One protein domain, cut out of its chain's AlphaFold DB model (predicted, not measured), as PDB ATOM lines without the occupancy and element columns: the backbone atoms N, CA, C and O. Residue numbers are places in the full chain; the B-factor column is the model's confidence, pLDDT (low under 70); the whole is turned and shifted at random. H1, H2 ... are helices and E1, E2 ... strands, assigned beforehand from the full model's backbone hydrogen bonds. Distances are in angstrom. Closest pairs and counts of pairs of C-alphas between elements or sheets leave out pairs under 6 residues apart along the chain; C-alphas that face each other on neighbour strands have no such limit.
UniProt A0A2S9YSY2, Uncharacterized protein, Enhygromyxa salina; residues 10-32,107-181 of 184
ATOM      1  N   ILE A  10     -11.907  -3.645  -5.691       90.06
ATOM      2  CA  ILE A  10     -13.276  -3.965  -6.109       90.06
ATOM      3  C   ILE A  10     -13.280  -4.108  -7.633       90.06
ATOM      4  O   ILE A  10     -13.109  -3.121  -8.346       90.06
ATOM      5  N   ILE A  11     -13.488  -5.326  -8.132       91.06
ATOM      6  CA  ILE A  11     -13.536  -5.595  -9.575       91.06
ATOM      7  C   ILE A  11     -14.924  -5.254 -10.131       91.06
ATOM      8  O   ILE A  11     -15.062  -4.618 -11.175       91.06
ATOM      9  N   ALA A  12     -15.977  -5.652  -9.416       90.06
ATOM     10  CA  ALA A  12     -17.351  -5.339  -9.781       90.06
ATOM     11  C   ALA A  12     -18.226  -5.205  -8.533       90.06
ATOM     12  O   ALA A  12     -18.088  -5.973  -7.587       90.06
ATOM     13  N   ALA A  13     -19.163  -4.259  -8.548       89.50
ATOM     14  CA  ALA A  13     -20.136  -4.074  -7.476       89.50
ATOM     15  C   ALA A  13     -21.496  -3.650  -8.045       89.50
ATOM     16  O   ALA A  13     -21.558  -2.788  -8.924       89.50
ATOM     17  N   ASN A  14     -22.581  -4.260  -7.563       86.94
ATOM     18  CA  ASN A  14     -23.953  -3.932  -7.959       86.94
ATOM     19  C   ASN A  14     -24.968  -4.400  -6.909       86.94
ATOM     20  O   ASN A  14     -24.997  -5.572  -6.550       86.94
ATOM     21  N   ALA A  15     -25.855  -3.497  -6.474       73.94
ATOM     22  CA  ALA A  15     -27.077  -3.791  -5.705       73.94
ATOM     23  C   ALA A  15     -26.922  -4.696  -4.466       73.94
ATOM     24  O   ALA A  15     -27.922  -5.192  -3.940       73.94
ATOM     25  N   GLY A  16     -25.708  -4.851  -3.949       84.12
ATOM     26  CA  GLY A  16     -25.379  -5.697  -2.805       84.12
ATOM     27  C   GLY A  16     -24.336  -6.757  -3.115       84.12
ATOM     28  O   GLY A  16     -23.641  -7.162  -2.195       84.12
ATOM     29  N   PHE A  17     -24.168  -7.142  -4.378       90.50
ATOM     30  CA  PHE A  17     -23.086  -8.023  -4.789       90.50
ATOM     31  C   PHE A  17     -21.784  -7.248  -4.957       90.50
ATOM     32  O   PHE A  17     -21.776  -6.180  -5.572       90.50
ATOM     33  N   GLU A  18     -20.690  -7.806  -4.446       92.56
ATOM     34  CA  GLU A  18     -19.335  -7.285  -4.621       92.56
ATOM     35  C   GLU A  18     -18.383  -8.425  -4.980       92.56
ATOM     36  O   GLU A  18     -18.408  -9.482  -4.356       92.56
ATOM     37  N   ILE A  19     -17.540  -8.191  -5.981       92.62
ATOM     38  CA  ILE A  19     -16.414  -9.043  -6.348       92.62
ATOM     39  C   ILE A  19     -15.154  -8.274  -5.972       92.62
ATOM     40  O   ILE A  19     -14.911  -7.187  -6.508       92.62
ATOM     41  N   VAL A  20     -14.380  -8.821  -5.042       93.31
ATOM     42  CA  VAL A  20     -13.192  -8.171  -4.479       93.31
ATOM     43  C   VAL A  20     -11.990  -9.071  -4.682       93.31
ATOM     44  O   VAL A  20     -12.079 -10.267  -4.438       93.31
ATOM     45  N   GLU A  21     -10.875  -8.497  -5.113       91.56
ATOM     46  CA  GLU A  21      -9.601  -9.192  -5.260       91.56
ATOM     47  C   GLU A  21      -8.564  -8.627  -4.293       91.56
ATOM     48  O   GLU A  21      -8.389  -7.412  -4.207       91.56
ATOM     49  N   VAL A  22      -7.867  -9.517  -3.592       91.25
ATOM     50  CA  VAL A  22      -6.733  -9.213  -2.705       91.25
ATOM     51  C   VAL A  22      -5.674 -10.274  -2.967       91.25
ATOM     52  O   VAL A  22      -5.946 -11.462  -2.807       91.25
ATOM     53  N   GLU A  23      -4.492  -9.856  -3.422       86.06
ATOM     54  CA  GLU A  23      -3.320 -10.730  -3.613       86.06
ATOM     55  C   GLU A  23      -3.607 -12.040  -4.382       86.06
ATOM     56  O   GLU A  23      -3.104 -13.113  -4.057       86.06
ATOM     57  N   GLY A  24      -4.442 -11.969  -5.424       85.38
ATOM     58  CA  GLY A  24      -4.781 -13.125  -6.263       85.38
ATOM     59  C   GLY A  24      -5.872 -14.040  -5.697       85.38
ATOM     60  O   GLY A  24      -6.233 -15.024  -6.342       85.38
ATOM     61  N   ARG A  25      -6.458 -13.716  -4.543       90.56
ATOM     62  CA  ARG A  25      -7.713 -14.311  -4.076       90.56
ATOM     63  C   ARG A  25      -8.881 -13.420  -4.454       90.56
ATOM     64  O   ARG A  25      -8.792 -12.201  -4.343       90.56
ATOM     65  N   VAL A  26      -9.971 -14.033  -4.896       93.12
ATOM     66  CA  VAL A  26     -11.194 -13.327  -5.285       93.12
ATOM     67  C   VAL A  26     -12.346 -13.774  -4.407       93.12
ATOM     68  O   VAL A  26     -12.691 -14.951  -4.382       93.12
ATOM     69  N   TRP A  27     -12.978 -12.826  -3.731       93.75
ATOM     70  CA  TRP A  27     -14.156 -13.055  -2.910       93.75
ATOM     71  C   TRP A  27     -15.404 -12.539  -3.600       93.75
ATOM     72  O   TRP A  27     -15.413 -11.451  -4.183       93.75
ATOM     73  N   PHE A  28     -16.476 -13.309  -3.465       94.25
ATOM     74  CA  PHE A  28     -17.808 -12.944  -3.917       94.25
ATOM     75  C   PHE A  28     -18.684 -12.710  -2.693       94.25
ATOM     76  O   PHE A  28     -18.902 -13.623  -1.903       94.25
ATOM     77  N   PHE A  29     -19.193 -11.497  -2.523       94.12
ATOM     78  CA  PHE A  29     -20.002 -11.106  -1.372       94.12
ATOM     79  C   PHE A  29     -21.424 -10.738  -1.789       94.12
ATOM     80  O   PHE A  29     -21.619 -10.150  -2.849       94.12
ATOM     81  N   ASP A  30     -22.395 -11.000  -0.909       92.19
ATOM     82  CA  ASP A  30     -23.741 -10.417  -0.966       92.19
ATOM     83  C   ASP A  30     -24.054  -9.665   0.337       92.19
ATOM     84  O   ASP A  30     -24.307 -10.252   1.389       92.19
ATOM     85  N   ARG A  31     -24.091  -8.332   0.259       89.75
ATOM     86  CA  ARG A  31     -24.485  -7.420   1.347       89.75
ATOM     87  C   ARG A  31     -25.982  -7.446   1.640       89.75
ATOM     88  O   ARG A  31     -26.458  -6.755   2.541       89.75
ATOM     89  N   ARG A  32     -26.773  -8.166   0.844       89.19
ATOM     90  CA  ARG A  32     -28.233  -8.275   0.954       89.19
ATOM     91  C   ARG A  32     -28.923  -6.908   0.945       89.19
ATOM     92  O   ARG A  32     -29.959  -6.715   1.580       89.19
ATOM     93  N   ARG A 107     -20.125 -13.181   5.504       86.69
ATOM     94  CA  ARG A 107     -19.903 -14.489   4.891       86.69
ATOM     95  C   ARG A 107     -19.793 -14.314   3.375       86.69
ATOM     96  O   ARG A 107     -20.759 -13.827   2.772       86.69
ATOM     97  N   PRO A 108     -18.643 -14.631   2.755       91.62
ATOM     98  CA  PRO A 108     -18.564 -14.670   1.305       91.62
ATOM     99  C   PRO A 108     -19.456 -15.799   0.793       91.62
ATOM    100  O   PRO A 108     -19.612 -16.819   1.448       91.62
ATOM    101  N   ILE A 109     -20.033 -15.626  -0.390       93.44
ATOM    102  CA  ILE A 109     -20.751 -16.698  -1.085       93.44
ATOM    103  C   ILE A 109     -19.764 -17.822  -1.405       93.44
ATOM    104  O   ILE A 109     -20.042 -18.987  -1.149       93.44
ATOM    105  N   VAL A 110     -18.626 -17.439  -1.987       94.00
ATOM    106  CA  VAL A 110     -17.503 -18.302  -2.361       94.00
ATOM    107  C   VAL A 110     -16.230 -17.468  -2.478       94.00
ATOM    108  O   VAL A 110     -16.280 -16.244  -2.662       94.00
ATOM    109  N   MET A 111     -15.087 -18.141  -2.419       94.50
ATOM    110  CA  MET A 111     -13.757 -17.579  -2.634       94.50
ATOM    111  C   MET A 111     -13.024 -18.374  -3.716       94.50
ATOM    112  O   MET A 111     -12.959 -19.593  -3.662       94.50
ATOM    113  N   ALA A 112     -12.444 -17.697  -4.699       93.56
ATOM    114  CA  ALA A 112     -11.543 -18.300  -5.670       93.56
ATOM    115  C   ALA A 112     -10.097 -17.983  -5.283       93.56
ATOM    116  O   ALA A 112      -9.674 -16.828  -5.339       93.56
ATOM    117  N   ASP A 113      -9.340 -19.002  -4.894       92.56
ATOM    118  CA  ASP A 113      -7.917 -18.889  -4.596       92.56
ATOM    119  C   ASP A 113      -7.103 -19.273  -5.836       92.56
ATOM    120  O   ASP A 113      -7.015 -20.446  -6.212       92.56
ATOM    121  N   ARG A 114      -6.512 -18.274  -6.502       89.06
ATOM    122  CA  ARG A 114      -5.725 -18.502  -7.721       89.06
ATOM    123  C   ARG A 114      -4.363 -19.125  -7.441       89.06
ATOM    124  O   ARG A 114      -3.817 -19.748  -8.344       89.06
ATOM    125  N   ALA A 115      -3.822 -18.973  -6.231       87.88
ATOM    126  CA  ALA A 115      -2.532 -19.557  -5.877       87.88
ATOM    127  C   ALA A 115      -2.644 -21.079  -5.737       87.88
ATOM    128  O   ALA A 115      -1.771 -21.814  -6.190       87.88
ATOM    129  N   THR A 116      -3.745 -21.551  -5.149       89.44
ATOM    130  CA  THR A 116      -4.025 -22.985  -4.978       89.44
ATOM    131  C   THR A 116      -4.855 -23.576  -6.117       89.44
ATOM    132  O   THR A 116      -4.938 -24.795  -6.251       89.44
ATOM    133  N   GLY A 117      -5.462 -22.736  -6.961       91.38
ATOM    134  CA  GLY A 117      -6.329 -23.184  -8.047       91.38
ATOM    135  C   GLY A 117      -7.660 -23.743  -7.541       91.38
ATOM    136  O   GLY A 117      -8.231 -24.616  -8.194       91.38
ATOM    137  N   ALA A 118      -8.151 -23.272  -6.393       93.75
ATOM    138  CA  ALA A 118      -9.314 -23.815  -5.695       93.75
ATOM    139  C   ALA A 118     -10.477 -22.817  -5.605       93.75
ATOM    140  O   ALA A 118     -10.284 -21.629  -5.349       93.75
ATOM    141  N   LEU A 119     -11.701 -23.312  -5.795       94.00
ATOM    142  CA  LEU A 119     -12.922 -22.638  -5.373       94.00
ATOM    143  C   LEU A 119     -13.286 -23.146  -3.980       94.00
ATOM    144  O   LEU A 119     -13.409 -24.352  -3.774       94.00
ATOM    145  N   LEU A 120     -13.466 -22.216  -3.058       94.25
ATOM    146  CA  LEU A 120     -13.679 -22.442  -1.642       94.25
ATOM    147  C   LEU A 120     -15.036 -21.862  -1.223       94.25
ATOM    148  O   LEU A 120     -15.509 -20.888  -1.819       94.25
ATOM    149  N   ASP A 121     -15.666 -22.461  -0.222       92.25
ATOM    150  CA  ASP A 121     -16.944 -22.001   0.329       92.25
ATOM    151  C   ASP A 121     -16.777 -20.888   1.385       92.25
ATOM    152  O   ASP A 121     -15.703 -20.300   1.539       92.25
ATOM    153  N   GLU A 122     -17.856 -20.579   2.114       88.62
ATOM    154  CA  GLU A 122     -17.848 -19.577   3.188       88.62
ATOM    155  C   GLU A 122     -16.977 -19.957   4.400       88.62
ATOM    156  O   GLU A 122     -16.601 -19.081   5.181       88.62
ATOM    157  N   HIS A 123     -16.634 -21.239   4.545       87.94
ATOM    158  CA  HIS A 123     -15.789 -21.790   5.602       87.94
ATOM    159  C   HIS A 123     -14.343 -22.031   5.147       87.94
ATOM    160  O   HIS A 123     -13.480 -22.340   5.970       87.94
ATOM    161  N   GLY A 124     -14.051 -21.836   3.858       88.25
ATOM    162  CA  GLY A 124     -12.752 -22.136   3.267       88.25
ATOM    163  C   GLY A 124     -12.586 -23.607   2.875       88.25
ATOM    164  O   GLY A 124     -11.465 -24.020   2.583       88.25
ATOM    165  N   GLU A 125     -13.665 -24.390   2.855       91.38
ATOM    166  CA  GLU A 125     -13.649 -25.769   2.377       91.38
ATOM    167  C   GLU A 125     -13.635 -25.822   0.850       91.38
ATOM    168  O   GLU A 125     -14.227 -24.987   0.163       91.38
ATOM    169  N   LEU A 126     -12.948 -26.826   0.306       93.56
ATOM    170  CA  LEU A 126     -12.824 -27.017  -1.134       93.56
ATOM    171  C   LEU A 126     -14.161 -27.433  -1.755       93.56
ATOM    172  O   LEU A 126     -14.638 -28.539  -1.529       93.56
ATOM    173  N   ILE A 127     -14.699 -26.582  -2.629       93.50
ATOM    174  CA  ILE A 127     -15.854 -26.899  -3.474       93.50
ATOM    175  C   ILE A 127     -15.394 -27.652  -4.723       93.50
ATOM    176  O   ILE A 127     -15.929 -28.707  -5.055       93.50
ATOM    177  N   ALA A 128     -14.436 -27.082  -5.459       93.38
ATOM    178  CA  ALA A 128     -13.921 -27.660  -6.699       93.38
ATOM    179  C   ALA A 128     -12.612 -26.988  -7.148       93.38
ATOM    180  O   ALA A 128     -12.386 -25.817  -6.835       93.38
ATOM    181  N   PRO A 129     -11.777 -27.658  -7.960       92.88
ATOM    182  CA  PRO A 129     -10.674 -27.004  -8.661       92.88
ATOM    183  C   PRO A 129     -11.189 -25.924  -9.626       92.88
ATOM    184  O   PRO A 129     -12.088 -26.193 -10.424       92.88
ATOM    185  N   LEU A 130     -10.588 -24.729  -9.625       91.25
ATOM    186  CA  LEU A 130     -10.982 -23.592 -10.475       91.25
ATOM    187  C   LEU A 130     -10.993 -23.940 -11.965       91.25
ATOM    188  O   LEU A 130     -11.883 -23.494 -12.682       91.25
ATOM    189  N   ALA A 131     -10.072 -24.794 -12.417       89.62
ATOM    190  CA  ALA A 131     -10.017 -25.265 -13.802       89.62
ATOM    191  C   ALA A 131     -11.291 -26.012 -14.249       89.62
ATOM    192  O   ALA A 131     -11.570 -26.103 -15.443       89.62
ATOM    193  N   GLN A 132     -12.065 -26.550 -13.304       90.25
ATOM    194  CA  GLN A 132     -13.315 -27.267 -13.564       90.25
ATOM    195  C   GLN A 132     -14.553 -26.378 -13.384       90.25
ATOM    196  O   GLN A 132     -15.658 -26.778 -13.757       90.25
ATOM    197  N   VAL A 133     -14.394 -25.178 -12.822       91.31
ATOM    198  CA  VAL A 133     -15.499 -24.254 -12.565       91.31
ATOM    199  C   VAL A 133     -15.794 -23.449 -13.822       91.31
ATOM    200  O   VAL A 133     -14.935 -22.745 -14.355       91.31
ATOM    201  N   ARG A 134     -17.051 -23.506 -14.271       91.12
ATOM    202  CA  ARG A 134     -17.531 -22.687 -15.391       91.12
ATOM    203  C   ARG A 134     -18.362 -21.508 -14.911       91.12
ATOM    204  O   ARG A 134     -19.184 -21.658 -14.009       91.12
ATOM    205  N   ALA A 135     -18.199 -20.351 -15.536       90.81
ATOM    206  CA  ALA A 135     -19.045 -19.185 -15.340       90.81
ATOM    207  C   ALA A 135     -20.168 -19.171 -16.383       90.81
ATOM    208  O   ALA A 135     -19.935 -19.134 -17.585       90.81
ATOM    209  N   GLY A 136     -21.414 -19.148 -15.922       87.31
ATOM    210  CA  GLY A 136     -22.589 -19.072 -16.781       87.31
ATOM    211  C   GLY A 136     -23.421 -17.827 -16.504       87.31
ATOM    212  O   GLY A 136     -23.595 -17.425 -15.356       87.31
ATOM    213  N   ARG A 137     -24.023 -17.265 -17.553       87.38
ATOM    214  CA  ARG A 137     -25.121 -16.299 -17.424       87.38
ATOM    215  C   ARG A 137     -26.449 -17.048 -17.447       87.38
ATOM    216  O   ARG A 137     -26.613 -18.028 -18.173       87.38
ATOM    217  N   GLY A 138     -27.398 -16.598 -16.645       84.12
ATOM    218  CA  GLY A 138     -28.759 -17.113 -16.658       84.12
ATOM    219  C   GLY A 138     -29.750 -16.052 -16.216       84.12
ATOM    220  O   GLY A 138     -29.366 -14.966 -15.788       84.12
ATOM    221  N   MET A 139     -31.031 -16.376 -16.325       80.88
ATOM    222  CA  MET A 139     -32.106 -15.553 -15.791       80.88
ATOM    223  C   MET A 139     -32.732 -16.287 -14.612       80.88
ATOM    224  O   MET A 139     -32.981 -17.490 -14.693       80.88
ATOM    225  N   LEU A 140     -32.957 -15.579 -13.508       75.94
ATOM    226  CA  LEU A 140     -33.662 -16.160 -12.370       75.94
ATOM    227  C   LEU A 140     -35.150 -16.263 -12.668       75.94
ATOM    228  O   LEU A 140     -35.810 -15.258 -12.957       75.94
ATOM    229  N   VAL A 141     -35.669 -17.479 -12.522       62.09
ATOM    230  CA  VAL A 141     -37.100 -17.766 -12.575       62.09
ATOM    231  C   VAL A 141     -37.786 -16.954 -11.470       62.09
ATOM    232  O   VAL A 141     -37.413 -17.046 -10.304       62.09
ATOM    233  N   GLY A 142     -38.731 -16.090 -11.851       66.75
ATOM    234  CA  GLY A 142     -39.517 -15.265 -10.924       66.75
ATOM    235  C   GLY A 142     -39.050 -13.817 -10.715       66.75
ATOM    236  O   GLY A 142     -39.809 -13.042 -10.144       66.75
ATOM    237  N   SER A 143     -37.861 -13.399 -11.182       65.25
ATOM    238  CA  SER A 143     -37.464 -11.971 -11.095       65.25
ATOM    239  C   SER A 143     -36.983 -11.332 -12.398       65.25
ATOM    240  O   SER A 143     -36.602 -10.163 -12.372       65.25
ATOM    241  N   SER A 144     -36.976 -12.082 -13.513       71.06
ATOM    242  CA  SER A 144     -36.496 -11.661 -14.849       71.06
ATOM    243  C   SER A 144     -35.163 -10.900 -14.827       71.06
ATOM    244  O   SER A 144     -34.846 -10.126 -15.727       71.06
ATOM    245  N   ALA A 145     -34.375 -11.108 -13.773       76.00
ATOM    246  CA  ALA A 145     -33.118 -10.427 -13.555       76.00
ATOM    247  C   ALA A 145     -31.994 -11.321 -14.085       76.00
ATOM    248  O   ALA A 145     -31.952 -12.511 -13.734       76.00
ATOM    249  N   PRO A 146     -31.078 -10.775 -14.904       85.56
ATOM    250  CA  PRO A 146     -29.889 -11.504 -15.298       85.56
ATOM    251  C   PRO A 146     -29.032 -11.781 -14.060       85.56
ATOM    252  O   PRO A 146     -28.880 -10.924 -13.188       85.56
ATOM    253  N   ALA A 147     -28.463 -12.975 -13.997       89.56
ATOM    254  CA  ALA A 147     -27.561 -13.411 -12.946       89.56
ATOM    255  C   ALA A 147     -26.358 -14.142 -13.537       89.56
ATOM    256  O   ALA A 147     -26.433 -14.740 -14.618       89.56
ATOM    257  N   LEU A 148     -25.252 -14.073 -12.810       91.25
ATOM    258  CA  LEU A 148     -24.038 -14.821 -13.073       91.25
ATOM    259  C   LEU A 148     -23.915 -15.924 -12.036       91.25
ATOM    260  O   LEU A 148     -24.117 -15.712 -10.838       91.25
ATOM    261  N   PHE A 149     -23.575 -17.103 -12.532       92.69
ATOM    262  CA  PHE A 149     -23.445 -18.306 -11.743       92.69
ATOM    263  C   PHE A 149     -22.072 -18.917 -11.962       92.69
ATOM    264  O   PHE A 149     -21.622 -19.012 -13.104       92.69
ATOM    265  N   LEU A 150     -21.464 -19.415 -10.895       93.06
ATOM    266  CA  LEU A 150     -20.399 -20.401 -10.989       93.06
ATOM    267  C   LEU A 150     -21.019 -21.800 -10.995       93.06
ATOM    268  O   LEU A 150     -22.010 -22.063 -10.313       93.06
ATOM    269  N   ARG A 151     -20.461 -22.691 -11.808       93.31
ATOM    270  CA  ARG A 151     -20.923 -24.070 -11.994       93.31
ATOM    271  C   ARG A 151     -19.782 -25.041 -11.701       93.31
ATOM    272  O   ARG A 151     -19.159 -25.536 -12.642       93.31
ATOM    273  N   PRO A 152     -19.466 -25.264 -10.418       91.44
ATOM    274  CA  PRO A 152     -18.599 -26.358 -10.016       91.44
ATOM    275  C   PRO A 152     -19.259 -27.724 -10.301       91.44
ATOM    276  O   PRO A 152     -20.490 -27.846 -10.250       91.44
ATOM    277  N   PRO A 153     -18.468 -28.763 -10.610       88.81
ATOM    278  CA  PRO A 153     -18.981 -30.115 -10.806       88.81
ATOM    279  C   PRO A 153     -19.633 -30.650  -9.521       88.81
ATOM    280  O   PRO A 153     -19.108 -30.473  -8.430       88.81
ATOM    281  N   GLY A 154     -20.796 -31.295  -9.643       85.06
ATOM    282  CA  GLY A 154     -21.470 -31.992  -8.534       85.06
ATOM    283  C   GLY A 154     -22.239 -31.120  -7.528       85.06
ATOM    284  O   GLY A 154     -23.134 -31.635  -6.871       85.06
ATOM    285  N   VAL A 155     -21.965 -29.813  -7.444       82.31
ATOM    286  CA  VAL A 155     -22.546 -28.917  -6.415       82.31
ATOM    287  C   VAL A 155     -23.713 -28.066  -6.951       82.31
ATOM    288  O   VAL A 155     -24.514 -27.522  -6.194       82.31
ATOM    289  N   GLY A 156     -23.875 -27.993  -8.275       84.94
ATOM    290  CA  GLY A 156     -24.943 -27.228  -8.923       84.94
ATOM    291  C   GLY A 156     -24.520 -25.801  -9.282       84.94
ATOM    292  O   GLY A 156     -23.356 -25.536  -9.572       84.94
ATOM    293  N   ARG A 157     -25.485 -24.876  -9.363       90.06
ATOM    294  CA  ARG A 157     -25.232 -23.479  -9.761       90.06
ATOM    295  C   ARG A 157     -25.149 -22.594  -8.521       90.06
ATOM    296  O   ARG A 157     -26.134 -22.472  -7.805       90.06
ATOM    297  N   ILE A 158     -24.016 -21.930  -8.329       91.44
ATOM    298  CA  ILE A 158     -23.788 -20.963  -7.252       91.44
ATOM    299  C   ILE A 158     -23.976 -19.565  -7.827       91.44
ATOM    300  O   ILE A 158     -23.249 -19.166  -8.732       91.44
ATOM    301  N   GLU A 159     -24.960 -18.820  -7.337       91.88
ATOM    302  CA  GLU A 159     -25.177 -17.439  -7.766       91.88
ATOM    303  C   GLU A 159     -24.138 -16.514  -7.136       91.88
ATOM    304  O   GLU A 159     -24.087 -16.390  -5.920       91.88
ATOM    305  N   VAL A 160     -23.345 -15.836  -7.963       91.69
ATOM    306  CA  VAL A 160     -22.255 -14.966  -7.490       91.69
ATOM    307  C   VAL A 160     -22.478 -13.490  -7.790       91.69
ATOM    308  O   VAL A 160     -21.811 -12.630  -7.221       91.69
ATOM    309  N   PHE A 161     -23.402 -13.179  -8.698       90.88
ATOM    310  CA  PHE A 161     -23.726 -11.803  -9.042       90.88
ATOM    311  C   PHE A 161     -25.120 -11.710  -9.652       90.88
ATOM    312  O   PHE A 161     -25.502 -12.551 -10.469       90.88
ATOM    313  N   ARG A 162     -25.856 -10.643  -9.340       88.25
ATOM    314  CA  ARG A 162     -27.187 -10.400  -9.907       88.25
ATOM    315  C   ARG A 162     -27.340  -8.970 -10.389       88.25
ATOM    316  O   ARG A 162     -26.980  -8.024  -9.696       88.25
ATOM    317  N   GLY A 163     -27.956  -8.825 -11.556       84.62
ATOM    318  CA  GLY A 163     -28.437  -7.546 -12.043       84.62
ATOM    319  C   GLY A 163     -29.605  -7.022 -11.208       84.62
ATOM    320  O   GLY A 163     -30.356  -7.762 -10.560       84.62
ATOM    321  N   SER A 164     -29.791  -5.712 -11.240       80.00
ATOM    322  CA  SER A 164     -30.866  -5.038 -10.529       80.00
ATOM    323  C   SER A 164     -31.341  -3.829 -11.316       80.00
ATOM    324  O   SER A 164     -30.524  -3.029 -11.766       80.00
ATOM    325  N   LEU A 165     -32.662  -3.641 -11.383       71.38
ATOM    326  CA  LEU A 165     -33.284  -2.449 -11.973       71.38
ATOM    327  C   LEU A 165     -32.748  -1.144 -11.361       71.38
ATOM    328  O   LEU A 165     -32.684  -0.127 -12.036       71.38
ATOM    329  N   PHE A 166     -32.318  -1.193 -10.096       70.31
ATOM    330  CA  PHE A 166     -31.826  -0.036  -9.344       70.31
ATOM    331  C   PHE A 166     -30.310  -0.050  -9.098       70.31
ATOM    332  O   PHE A 166     -29.814   0.766  -8.327       70.31
ATOM    333  N   GLY A 167     -29.574  -1.007  -9.671       68.12
ATOM    334  CA  GLY A 167     -28.129  -1.138  -9.430       68.12
ATOM    335  C   GLY A 167     -27.279  -1.435 -10.664       68.12
ATOM    336  O   GLY A 167     -26.055  -1.384 -10.574       68.12
ATOM    337  N   GLY A 168     -27.907  -1.692 -11.813       77.38
ATOM    338  CA  GLY A 168     -27.234  -1.943 -13.084       77.38
ATOM    339  C   GLY A 168     -27.305  -3.404 -13.524       77.38
ATOM    340  O   GLY A 168     -27.943  -4.249 -12.886       77.38
ATOM    341  N   GLY A 169     -26.650  -3.698 -14.642       83.50
ATOM    342  CA  GLY A 169     -26.601  -5.033 -15.229       83.50
ATOM    343  C   GLY A 169     -25.476  -5.918 -14.683       83.50
ATOM    344  O   GLY A 169     -24.879  -5.646 -13.638       83.50
ATOM    345  N   VAL A 170     -25.209  -7.013 -15.393       87.94
ATOM    346  CA  VAL A 170     -24.196  -8.021 -15.031       87.94
ATOM    347  C   VAL A 170     -22.930  -7.924 -15.883       87.94
ATOM    348  O   VAL A 170     -21.985  -8.671 -15.670       87.94
ATOM    349  N   GLU A 171     -22.889  -7.008 -16.846       87.38
ATOM    350  CA  GLU A 171     -21.885  -6.955 -17.910       87.38
ATOM    351  C   GLU A 171     -20.472  -6.737 -17.352       87.38
ATOM    352  O   GLU A 171     -19.554  -7.464 -17.722       87.38
ATOM    353  N   ARG A 172     -20.298  -5.816 -16.392       86.44
ATOM    354  CA  ARG A 172     -18.996  -5.591 -15.733       86.44
ATOM    355  C   ARG A 172     -18.497  -6.834 -14.999       86.44
ATOM    356  O   ARG A 172     -17.338  -7.202 -15.134       86.44
ATOM    357  N   ALA A 173     -19.379  -7.498 -14.256       87.00
ATOM    358  CA  ALA A 173     -19.035  -8.724 -13.543       87.00
ATOM    359  C   ALA A 173     -18.767  -9.893 -14.505       87.00
ATOM    360  O   ALA A 173     -17.947 -10.757 -14.220       87.00
ATOM    361  N   GLN A 174     -19.416  -9.913 -15.669       88.50
ATOM    362  CA  GLN A 174     -19.169 -10.916 -16.699       88.50
ATOM    363  C   GLN A 174     -17.775 -10.758 -17.318       88.50
ATOM    364  O   GLN A 174     -17.090 -11.759 -17.516       88.50
ATOM    365  N   VAL A 175     -17.355  -9.519 -17.602       87.19
ATOM    366  CA  VAL A 175     -15.988  -9.220 -18.059       87.19
ATOM    367  C   VAL A 175     -14.979  -9.613 -16.981       87.19
ATOM    368  O   VAL A 175     -14.050 -10.357 -17.274       87.19
ATOM    369  N   ALA A 176     -15.234  -9.235 -15.727       87.12
ATOM    370  CA  ALA A 176     -14.398  -9.607 -14.589       87.12
ATOM    371  C   ALA A 176     -14.203 -11.127 -14.466       87.12
ATOM    372  O   ALA A 176     -13.081 -11.601 -14.349       87.12
ATOM    373  N   LEU A 177     -15.279 -11.917 -14.543       87.00
ATOM    374  CA  LEU A 177     -15.178 -13.380 -14.479       87.00
ATOM    375  C   LEU A 177     -14.350 -13.963 -15.633       87.00
ATOM    376  O   LEU A 177     -13.613 -14.925 -15.424       87.00
ATOM    377  N   ALA A 178     -14.447 -13.385 -16.832       86.25
ATOM    378  CA  ALA A 178     -13.638 -13.811 -17.969       86.25
ATOM    379  C   ALA A 178     -12.148 -13.476 -17.767       86.25
ATOM    380  O   ALA A 178     -11.300 -14.328 -18.018       86.25
ATOM    381  N   GLU A 179     -11.828 -12.279 -17.262       85.62
ATOM    382  CA  GLU A 179     -10.454 -11.869 -16.922       85.62
ATOM    383  C   GLU A 179      -9.842 -12.729 -15.808       85.62
ATOM    384  O   GLU A 179      -8.640 -12.993 -15.803       85.62
ATOM    385  N   LEU A 180     -10.676 -13.221 -14.893       83.31
ATOM    386  CA  LEU A 180     -10.278 -14.143 -13.830       83.31
ATOM    387  C   LEU A 180     -10.056 -15.586 -14.315       83.31
ATOM    388  O   LEU A 180      -9.641 -16.432 -13.524       83.31
ATOM    389  N   GLY A 181     -10.294 -15.872 -15.598       79.94
ATOM    390  CA  GLY A 181     -10.025 -17.175 -16.205       79.94
ATOM    391  C   GLY A 181     -11.139 -18.206 -16.026       79.94
ATOM    392  O   GLY A 181     -10.925 -19.383 -16.316       79.94
TER     393      GLY A 181
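This is residues 10 to 32 and 107 to 181 of the 184 residues of an uncharacterized protein of Enhygromyxa salina (UniProt A0A2S9YSY2). Two antiparallel sheets are partly face to face, a twisted one of six strands and a small one of three, with E9 of the small sheet nearest to E1 to E4 and the strands of the two sheets crossed. A single helix, H1, fills in between E1 at one edge of the large sheet and E8 of the small one. The printed part has 98 residues, with nine named strands, E1 to E9, followed by H1; the sheet orders are E1 E2 E3 E4 E5 E6 and E7 E8 E9, and the class is mostly strand. It is compact, with a radius of gyration of the C-alphas of 12.6 A, and spans 36 by 28 by 24 A.

E1, residues 10 to 14, begins at C-alpha 10 (-13.276, -3.965, -6.109) and measures 10.8 A. E2, 17 to 22, measures 16.5 A, and E3, 25 to 30, 16.8 A. After the cut come E4, 108 to 113, 12.9 A; E5, 118 to 120, 6.1 A; and E6, 126 to 129, 7.8 A. E7, 134 to 139, measures 16.2 A, E8, 146 to 151, 15.8 A, and E9, 158 to 162, 11.4 A. H1, 171 to 179, measures 12.5 A and ends at C-alpha 179 (-10.454, -11.869, -16.922).

In the large sheet E1 E2 E3 and E4 E5 E6 are meanders, each strand the antiparallel neighbour of the one before, as are E7 E8 E9. N 11 and O 19 of the hairpin E1 and E2 are 2.9 A apart, within hydrogen-bond range, as are N 20 and O 27 of E2 and E3, 3.0 A, N 26 and O 112 of E3 and E4, 2.8 A, N 113 and O 118 of E4 and E5, 2.8 A, and N 119 and O 128 of E5 and E6, 2.8 A. In the small sheet N 136 and O 149 of E7 and E8, and N 148 and O 161 of E8 and E9, are 2.8 A apart. The two sheets form a sandwich, two sheets face to face, with best planes 38 degrees apart and strands at 47 degrees. The closest C-alphas of E2 and E9 are those of Phe 17 and Phe 161, 5.7 A. H1 is on both sheets, over E1 at a height of 8.2 A and over E8 at 9.8 A, along the strands of each. The closest C-alphas of E1 and H1 are those of Ala 12 and Ala 173, 5.3 A. In H1 every O i to N i+4 pair is within hydrogen-bond range.

The C-alphas farthest apart are those of Ala 115 and Gly 142, 37.6 A. Residues 33 to 106 are not printed, and C-alphas 32 and 107 are 11.1 A apart across this cut. Of the links printed whole, none is long. The mean pLDDT of the printed part is 87.4; residues 141 to 143 and 167 are under 70.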